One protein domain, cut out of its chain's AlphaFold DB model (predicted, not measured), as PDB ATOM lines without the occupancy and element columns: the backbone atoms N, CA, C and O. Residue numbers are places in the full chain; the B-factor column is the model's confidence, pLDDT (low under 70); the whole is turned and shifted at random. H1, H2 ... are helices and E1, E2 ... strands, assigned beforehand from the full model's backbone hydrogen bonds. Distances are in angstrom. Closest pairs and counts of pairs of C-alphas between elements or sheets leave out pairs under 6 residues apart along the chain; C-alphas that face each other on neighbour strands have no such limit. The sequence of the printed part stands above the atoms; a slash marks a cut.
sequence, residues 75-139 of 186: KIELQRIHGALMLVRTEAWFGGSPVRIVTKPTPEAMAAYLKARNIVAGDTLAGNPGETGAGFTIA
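AT A GLANCE: This is residues 75 to 139 of the 186 residues of an uncharacterized protein of Rhizobium rhizosphaerae (UniProt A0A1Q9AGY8). A strongly twisted three-stranded sheet, E1 E2 E3, has a short helix, H1, near one part of it, and a long unnamed stretch, residues 117 to 139, folds back on itself as a loop. The link from E2 to E3 holds Gly 95, at one end of the longest distance in the domain. The printed part has 65 residues, with three named strands followed by one named helix. The sheet's order is E1, E2, E3, antiparallel, and the class is mixed, helices and strands, with under half of the printed residues in named elements. The whole is only just compact, close to loose, with a radius of gyration of the C-alphas of 12.7 A and spans of 39 by 28 by 18 A.

IN THESE COORDINATES: E2, residues 84 to 91, is 21.8 A long. E1, residues 75 to 81, begins with C-alpha 75 at (-9.456, 33.009, -13.021) and is 16.6 A long. E3, residues 99 to 103, measures 12.8 A. H1, residues 107 to 116, measures 14.2 A and ends with C-alpha 116 at (-0.725, 42.121, -14.835).

HOW THE PARTS SIT: The sheet is a meander, each strand the antiparallel neighbour of the one before. The hairpin E1 and E2 has N 77 and O 88 within hydrogen-bond range at 2.9 A. In the hairpin E2 and E3, N 101 and O 89 are 2.8 A apart, also within range. H1 is on the sheet but only grazes it, with residues 109 to 114. In H1 every O i to N i+4 pair is within hydrogen-bond range. Residues 124 to 125 pair with residues 136 to 137, antiparallel.

THE WHOLE: The C-alphas of Gly 95 and Gly 122, the two farthest apart, are 38.8 A apart. The printed part has no cut, and no link between named elements is long. The mean pLDDT of the printed part is 76.4; residues 94 to 95 and 121 to 139 are under 70.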
ATOM      1  N   LYS A  75      -9.117  31.948 -12.072       85.56
ATOM      2  CA  LYS A  75      -9.456  33.009 -13.021       85.56
ATOM      3  C   LYS A  75      -9.828  34.302 -12.288       85.56
ATOM      4  O   LYS A  75     -10.769  34.313 -11.503       85.56
ATOM      5  N   ILE A  76      -9.135  35.403 -12.586       87.31
ATOM      6  CA  ILE A  76      -9.445  36.742 -12.052       87.31
ATOM      7  C   ILE A  76      -9.971  37.642 -13.176       87.31
ATOM      8  O   ILE A  76      -9.320  37.783 -14.220       87.31
ATOM      9  N   GLU A  77     -11.116  38.281 -12.944       87.19
ATOM     10  CA  GLU A  77     -11.804  39.171 -13.882       87.19
ATOM     11  C   GLU A  77     -12.330  40.428 -13.192       87.19
ATOM     12  O   GLU A  77     -12.717  40.391 -12.027       87.19
ATOM     13  N   LEU A  78     -12.385  41.540 -13.925       87.19
ATOM     14  CA  LEU A  78     -13.182  42.697 -13.530       87.19
ATOM     15  C   LEU A  78     -14.563  42.560 -14.166       87.19
ATOM     16  O   LEU A  78     -14.674  42.493 -15.388       87.19
ATOM     17  N   GLN A  79     -15.607  42.508 -13.346       85.44
ATOM     18  CA  GLN A  79     -16.989  42.383 -13.804       85.44
ATOM     19  C   GLN A  79     -17.839  43.492 -13.203       85.44
ATOM     20  O   GLN A  79     -17.678  43.860 -12.039       85.44
ATOM     21  N   ARG A  80     -18.780  44.020 -13.986       83.06
ATOM     22  CA  ARG A  80     -19.801  44.920 -13.455       83.06
ATOM     23  C   ARG A  80     -20.855  44.076 -12.750       83.06
ATOM     24  O   ARG A  80     -21.451  43.205 -13.360       83.06
ATOM     25  N   ILE A  81     -21.074  44.290 -11.463       80.31
ATOM     26  CA  ILE A  81     -22.095  43.570 -10.703       80.31
ATOM     27  C   ILE A  81     -22.922  44.624  -9.977       80.31
ATOM     28  O   ILE A  81     -22.383  45.420  -9.210       80.31
ATOM     29  N   HIS A  82     -24.226  44.664 -10.264       81.25
ATOM     30  CA  HIS A  82     -25.152  45.674  -9.733       81.25
ATOM     31  C   HIS A  82     -24.696  47.125  -9.997       81.25
ATOM     32  O   HIS A  82     -24.747  47.975  -9.114       81.25
ATOM     33  N   GLY A  83     -24.199  47.405 -11.207       82.56
ATOM     34  CA  GLY A  83     -23.763  48.749 -11.616       82.56
ATOM     35  C   GLY A  83     -22.377  49.178 -11.116       82.56
ATOM     36  O   GLY A  83     -21.838  50.158 -11.623       82.56
ATOM     37  N   ALA A  84     -21.753  48.430 -10.203       79.25
ATOM     38  CA  ALA A  84     -20.413  48.714  -9.692       79.25
ATOM     39  C   ALA A  84     -19.363  47.752 -10.267       79.25
ATOM     40  O   ALA A  84     -19.649  46.585 -10.538       79.25
ATOM     41  N   LEU A  85     -18.136  48.242 -10.460       85.12
ATOM     42  CA  LEU A  85     -17.013  47.419 -10.905       85.12
ATOM     43  C   LEU A  85     -16.502  46.567  -9.734       85.12
ATOM     44  O   LEU A  85     -16.112  47.104  -8.698       85.12
ATOM     45  N   MET A  86     -16.494  45.249  -9.910       87.88
ATOM     46  CA  MET A  86     -16.067  44.273  -8.910       87.88
ATOM     47  C   MET A  86     -14.907  43.431  -9.431       87.88
ATOM     48  O   MET A  86     -14.857  43.094 -10.614       87.88
ATOM     49  N   LEU A  87     -14.003  43.046  -8.532       89.25
ATOM     50  CA  LEU A  87     -12.990  42.034  -8.808       89.25
ATOM     51  C   LEU A  87     -13.579  40.660  -8.484       89.25
ATOM     52  O   LEU A  87     -13.973  40.389  -7.350       89.25
ATOM     53  N   VAL A  88     -13.662  39.803  -9.493       89.75
ATOM     54  CA  VAL A  88     -14.213  38.452  -9.395       89.75
ATOM     55  C   VAL A  88     -13.080  37.456  -9.562       89.75
ATOM     56  O   VAL A  88     -12.496  37.331 -10.637       89.75
ATOM     57  N   ARG A  89     -12.778  36.734  -8.488       89.56
ATOM     58  CA  ARG A  89     -11.797  35.651  -8.463       89.56
ATOM     59  C   ARG A  89     -12.540  34.328  -8.412       89.56
ATOM     60  O   ARG A  89     -13.359  34.121  -7.526       89.56
ATOM     61  N   THR A  90     -12.281  33.457  -9.374       89.31
ATOM     62  CA  THR A  90     -12.921  32.147  -9.479       89.31
ATOM     63  C   THR A  90     -11.874  31.064  -9.321       89.31
ATOM     64  O   THR A  90     -10.904  31.065 -10.073       89.31
ATOM     65  N   GLU A  91     -12.063  30.159  -8.367       87.50
ATOM     66  CA  GLU A  91     -11.107  29.093  -8.051       87.50
ATOM     67  C   GLU A  91     -11.722  27.703  -8.229       87.50
ATOM     68  O   GLU A  91     -12.871  27.470  -7.839       87.50
ATOM     69  N   ALA A  92     -10.928  26.770  -8.759       84.62
ATOM     70  CA  ALA A  92     -11.229  25.347  -8.797       84.62
ATOM     71  C   ALA A  92     -10.792  24.699  -7.475       84.62
ATOM     72  O   ALA A  92      -9.606  24.508  -7.218       84.62
ATOM     73  N   TRP A  93     -11.749  24.343  -6.619       75.00
ATOM     74  CA  TRP A  93     -11.459  23.629  -5.372       75.00
ATOM     75  C   TRP A  93     -11.565  22.120  -5.615       75.00
ATOM     76  O   TRP A  93     -12.675  21.598  -5.669       75.00
ATOM     77  N   PHE A  94     -10.419  21.448  -5.801       61.06
ATOM     78  CA  PHE A  94     -10.198  19.985  -5.789       61.06
ATOM     79  C   PHE A  94     -11.414  19.087  -6.142       61.06
ATOM     80  O   PHE A  94     -11.745  18.162  -5.404       61.06
ATOM     81  N   GLY A  95     -12.067  19.332  -7.286       65.81
ATOM     82  CA  GLY A  95     -13.141  18.475  -7.817       65.81
ATOM     83  C   GLY A  95     -14.585  18.906  -7.516       65.81
ATOM     84  O   GLY A  95     -15.508  18.153  -7.814       65.81
ATOM     85  N   GLY A  96     -14.802  20.097  -6.953       75.56
ATOM     86  CA  GLY A  96     -16.126  20.710  -6.790       75.56
ATOM     87  C   GLY A  96     -16.481  21.742  -7.870       75.56
ATOM     88  O   GLY A  96     -15.681  22.065  -8.748       75.56
ATOM     89  N   SER A  97     -17.693  22.303  -7.777       76.94
ATOM     90  CA  SER A  97     -18.080  23.467  -8.585       76.94
ATOM     91  C   SER A  97     -17.211  24.677  -8.210       76.94
ATOM     92  O   SER A  97     -17.046  24.932  -7.013       76.94
ATOM     93  N   PRO A  98     -16.694  25.453  -9.180       84.25
ATOM     94  CA  PRO A  98     -15.854  26.605  -8.891       84.25
ATOM     95  C   PRO A  98     -16.520  27.626  -7.968       84.25
ATOM     96  O   PRO A  98     -17.705  27.939  -8.111       84.25
ATOM     97  N   VAL A  99     -15.734  28.188  -7.051       87.81
ATOM     98  CA  VAL A  99     -16.190  29.230  -6.126       87.81
ATOM     99  C   VAL A  99     -15.870  30.595  -6.722       87.81
ATOM    100  O   VAL A  99     -14.723  30.860  -7.071       87.81
ATOM    101  N   ARG A 100     -16.876  31.476  -6.823       89.38
ATOM    102  CA  ARG A 100     -16.716  32.876  -7.250       89.38
ATOM    103  C   ARG A 100     -16.665  33.791  -6.034       89.38
ATOM    104  O   ARG A 100     -17.664  33.984  -5.349       89.38
ATOM    105  N   ILE A 101     -15.507  34.387  -5.807       88.94
ATOM    106  CA  ILE A 101     -15.263  35.379  -4.767       88.94
ATOM    107  C   ILE A 101     -15.395  36.759  -5.412       88.94
ATOM    108  O   ILE A 101     -14.630  37.103  -6.312       88.94
ATOM    109  N   VAL A 102     -16.378  37.541  -4.964       91.19
ATOM    110  CA  VAL A 102     -16.640  38.898  -5.459       91.19
ATOM    111  C   VAL A 102     -16.193  39.897  -4.406       91.19
ATOM    112  O   VAL A 102     -16.725  39.912  -3.297       91.19
ATOM    113  N   THR A 103     -15.230  40.745  -4.749       88.62
ATOM    114  CA  THR A 103     -14.735  41.792  -3.854       88.62
ATOM    115  C   THR A 103     -14.820  43.160  -4.509       88.62
ATOM    116  O   THR A 103     -14.624  43.324  -5.717       88.62
ATOM    117  N   LYS A 104     -15.111  44.176  -3.690       90.00
ATOM    118  CA  LYS A 104     -14.915  45.566  -4.099       90.00
ATOM    119  C   LYS A 104     -13.409  45.789  -4.257       90.00
ATOM    120  O   LYS A 104     -12.674  45.526  -3.302       90.00
ATOM    121  N   PRO A 105     -12.935  46.230  -5.427       86.81
ATOM    122  CA  PRO A 105     -11.512  46.339  -5.659       86.81
ATOM    123  C   PRO A 105     -10.940  47.544  -4.906       86.81
ATOM    124  O   PRO A 105     -11.493  48.642  -4.948       86.81
ATOM    125  N   THR A 106      -9.812  47.347  -4.223       88.31
ATOM    126  CA  THR A 106      -9.012  48.464  -3.706       88.31
ATOM    127  C   THR A 106      -8.233  49.118  -4.856       88.31
ATOM    128  O   THR A 106      -7.974  48.452  -5.866       88.31
ATOM    129  N   PRO A 107      -7.809  50.391  -4.734       83.62
ATOM    130  CA  PRO A 107      -7.024  51.058  -5.777       83.62
ATOM    131  C   PRO A 107      -5.749  50.288  -6.150       83.62
ATOM    132  O   PRO A 107      -5.402  50.170  -7.324       83.62
ATOM    133  N   GLU A 108      -5.090  49.696  -5.154       84.81
ATOM    134  CA  GLU A 108      -3.893  48.874  -5.343       84.81
ATOM    135  C   GLU A 108      -4.198  47.574  -6.098       84.81
ATOM    136  O   GLU A 108      -3.482  47.224  -7.036       84.81
ATOM    137  N   ALA A 109      -5.288  46.883  -5.744       82.94
ATOM    138  CA  ALA A 109      -5.705  45.659  -6.422       82.94
ATOM    139  C   ALA A 109      -6.112  45.925  -7.881       82.94
ATOM    140  O   ALA A 109      -5.790  45.129  -8.764       82.94
ATOM    141  N   MET A 110      -6.761  47.064  -8.152       84.69
ATOM    142  CA  MET A 110      -7.037  47.500  -9.523       84.69
ATOM    143  C   MET A 110      -5.745  47.737 -10.297       84.69
ATOM    144  O   MET A 110      -5.570  47.169 -11.372       84.69
ATOM    145  N   ALA A 111      -4.818  48.525  -9.751       84.88
ATOM    146  CA  ALA A 111      -3.548  48.811 -10.411       84.88
ATOM    147  C   ALA A 111      -2.750  47.527 -10.698       84.88
ATOM    148  O   ALA A 111      -2.213  47.363 -11.796       84.88
ATOM    149  N   ALA A 112      -2.720  46.589  -9.746       85.75
ATOM    150  CA  ALA A 112      -2.079  45.291  -9.914       85.75
ATOM    151  C   ALA A 112      -2.728  44.465 -11.036       85.75
ATOM    152  O   ALA A 112      -2.012  43.911 -11.870       85.75
ATOM    153  N   TYR A 113      -4.064  44.422 -11.099       85.25
ATOM    154  CA  TYR A 113      -4.794  43.715 -12.153       85.25
ATOM    155  C   TYR A 113      -4.497  44.286 -13.544       85.25
ATOM    156  O   TYR A 113      -4.159  43.542 -14.465       85.25
ATOM    157  N   LEU A 114      -4.570  45.613 -13.688       85.69
ATOM    158  CA  LEU A 114      -4.317  46.295 -14.959       85.69
ATOM    159  C   LEU A 114      -2.881  46.105 -15.427       85.69
ATOM    160  O   LEU A 114      -2.651  45.757 -16.583       85.69
ATOM    161  N   LYS A 115      -1.921  46.229 -14.506       85.50
ATOM    162  CA  LYS A 115      -0.510  45.961 -14.784       85.50
ATOM    163  C   LYS A 115      -0.283  44.511 -15.210       85.50
ATOM    164  O   LYS A 115       0.410  44.276 -16.191       85.50
ATOM    165  N   ALA A 116      -0.877  43.541 -14.514       84.06
ATOM    166  CA  ALA A 116      -0.725  42.121 -14.835       84.06
ATOM    167  C   ALA A 116      -1.310  41.744 -16.208       84.06
ATOM    168  O   ALA A 116      -0.897  40.752 -16.807       84.06
ATOM    169  N   ARG A 117      -2.277  42.523 -16.700       82.19
ATOM    170  CA  ARG A 117      -2.937  42.317 -17.993       82.19
ATOM    171  C   ARG A 117      -2.476  43.290 -19.084       82.19
ATOM    172  O   ARG A 117      -3.000  43.211 -20.187       82.19
ATOM    173  N   ASN A 118      -1.496  44.155 -18.803       83.06
ATOM    174  CA  ASN A 118      -1.016  45.216 -19.702       83.06
ATOM    175  C   ASN A 118      -2.135  46.133 -20.234       83.06
ATOM    176  O   ASN A 118      -2.094  46.577 -21.378       83.06
ATOM    177  N   ILE A 119      -3.136  46.410 -19.397       78.56
ATOM    178  CA  ILE A 119      -4.300  47.229 -19.745       78.56
ATOM    179  C   ILE A 119      -3.998  48.687 -19.401       78.56
ATOM    180  O   ILE A 119      -3.535  48.990 -18.299       78.56
ATOM    181  N   VAL A 120      -4.266  49.592 -20.342       74.31
ATOM    182  CA  VAL A 120      -3.983  51.031 -20.220       74.31
ATOM    183  C   VAL A 120      -5.291  51.811 -20.066       74.31
ATOM    184  O   VAL A 120      -6.359  51.352 -20.463       74.31
ATOM    185  N   ALA A 121      -5.224  53.002 -19.467       66.81
ATOM    186  CA  ALA A 121      -6.365  53.909 -19.419       66.81
ATOM    187  C   ALA A 121      -6.913  54.192 -20.830       66.81
ATOM    188  O   ALA A 121      -6.149  54.420 -21.766       66.81
ATOM    189  N   GLY A 122      -8.238  54.185 -20.960       62.62
ATOM    190  CA  GLY A 122      -8.946  54.278 -22.237       62.62
ATOM    191  C   GLY A 122      -9.265  52.927 -22.881       62.62
ATOM    192  O   GLY A 122     -10.097  52.891 -23.784       62.62
ATOM    193  N   ASP A 123      -8.682  51.826 -22.398       62.00
ATOM    194  CA  ASP A 123      -9.028  50.488 -22.876       62.00
ATOM    195  C   ASP A 123     -10.436  50.081 -22.408       62.00
ATOM    196  O   ASP A 123     -10.878  50.428 -21.304       62.00
ATOM    197  N   THR A 124     -11.158  49.368 -23.270       67.31
ATOM    198  CA  THR A 124     -12.529  48.912 -23.026       67.31
ATOM    199  C   THR A 124     -12.517  47.470 -22.550       67.31
ATOM    200  O   THR A 124     -12.253  46.554 -23.326       67.31
ATOM    201  N   LEU A 125     -12.868  47.248 -21.284       68.44
ATOM    202  CA  LEU A 125     -13.080  45.900 -20.767       68.44
ATOM    203  C   LEU A 125     -14.441  45.378 -21.218       68.44
ATOM    204  O   LEU A 125     -15.447  46.073 -21.053       68.44
ATOM    205  N   ALA A 126     -14.480  44.154 -21.746       63.47
ATOM    206  CA  ALA A 126     -15.726  43.489 -22.105       63.47
ATOM    207  C   ALA A 126     -16.650  43.377 -20.878       63.47
ATOM    208  O   ALA A 126     -16.244  42.900 -19.819       63.47
ATOM    209  N   GLY A 127     -17.892  43.844 -21.026       59.25
ATOM    210  CA  GLY A 127     -18.943  43.659 -20.023       59.25
ATOM    211  C   GLY A 127     -19.403  42.201 -19.946       59.25
ATOM    212  O   GLY A 127     -19.039  41.376 -20.786       59.25
ATOM    213  N   ASN A 128     -20.220  41.873 -18.942       58.53
ATOM    214  CA  ASN A 128     -20.750  40.517 -18.807       58.53
ATOM    215  C   ASN A 128     -21.569  40.111 -20.045       58.53
ATOM    216  O   ASN A 128     -22.295  40.944 -20.600       58.53
ATOM    217  N   PRO A 129     -21.537  38.828 -20.444       49.53
ATOM    218  CA  PRO A 129     -22.452  38.322 -21.457       49.53
ATOM    219  C   PRO A 129     -23.899  38.450 -20.951       49.53
ATOM    220  O   PRO A 129     -24.283  37.787 -19.991       49.53
ATOM    221  N   GLY A 130     -24.690  39.323 -21.587       51.78
ATOM    222  CA  GLY A 130     -26.115  39.530 -21.290       51.78
ATOM    223  C   GLY A 130     -26.515  40.932 -20.809       51.78
ATOM    224  O   GLY A 130     -27.709  41.202 -20.723       51.78
ATOM    225  N   GLU A 131     -25.570  41.840 -20.541       51.34
ATOM    226  CA  GLU A 131     -25.876  43.255 -20.263       51.34
ATOM    227  C   GLU A 131     -25.746  44.113 -21.535       51.34
ATOM    228  O   GLU A 131     -24.685  44.185 -22.160       51.34
ATOM    229  N   THR A 132     -26.830  44.796 -21.921       40.56
ATOM    230  CA  THR A 132     -26.865  45.733 -23.055       40.56
ATOM    231  C   THR A 132     -26.055  46.990 -22.719       40.56
ATOM    232  O   THR A 132     -26.554  47.923 -22.097       40.56
ATOM    233  N   GLY A 133     -24.774  46.983 -23.089       53.31
ATOM    234  CA  GLY A 133     -23.799  48.040 -22.786       53.31
ATOM    235  C   GLY A 133     -22.389  47.473 -22.612       53.31
ATOM    236  O   GLY A 133     -21.692  47.814 -21.660       53.31
ATOM    237  N   ALA A 134     -22.022  46.527 -23.481       57.66
ATOM    238  CA  ALA A 134     -20.870  45.641 -23.354       57.66
ATOM    239  C   ALA A 134     -19.538  46.383 -23.559       57.66
ATOM    240  O   ALA A 134     -18.922  46.321 -24.617       57.66
ATOM    241  N   GLY A 135     -19.101  47.102 -22.535       56.16
ATOM    242  CA  GLY A 135     -17.819  47.789 -22.529       56.16
ATOM    243  C   GLY A 135     -17.745  48.799 -21.396       56.16
ATOM    244  O   GLY A 135     -18.608  49.667 -21.286       56.16
ATOM    245  N   PHE A 136     -16.716  48.722 -20.558       61.12
ATOM    246  CA  PHE A 136     -16.376  49.825 -19.660       61.12
ATOM    247  C   PHE A 136     -14.974  50.334 -19.970       61.12
ATOM    248  O   PHE A 136     -14.015  49.566 -19.956       61.12
ATOM    249  N   THR A 137     -14.873  51.634 -20.245       60.69
ATOM    250  CA  THR A 137     -13.601  52.327 -20.444       60.69
ATOM    251  C   THR A 137     -12.937  52.566 -19.101       60.69
ATOM    252  O   THR A 137     -13.522  53.199 -18.219       60.69
ATOM    253  N   ILE A 138     -11.698  52.116 -18.950       62.81
ATOM    254  CA  ILE A 138     -10.930  52.406 -17.744       62.81
ATOM    255  C   ILE A 138     -10.536  53.881 -17.759       62.81
ATOM    256  O   ILE A 138      -9.662  54.289 -18.523       62.81
ATOM    257  N   ALA A 139     -11.183  54.691 -16.924       57.44
ATOM    258  CA  ALA A 139     -10.792  56.081 -16.741       57.44
ATOM    259  C   ALA A 139      -9.374  56.144 -16.149       57.44
ATOM    260  O   ALA A 139      -9.058  55.419 -15.203       57.44
TER     261      ALA A 139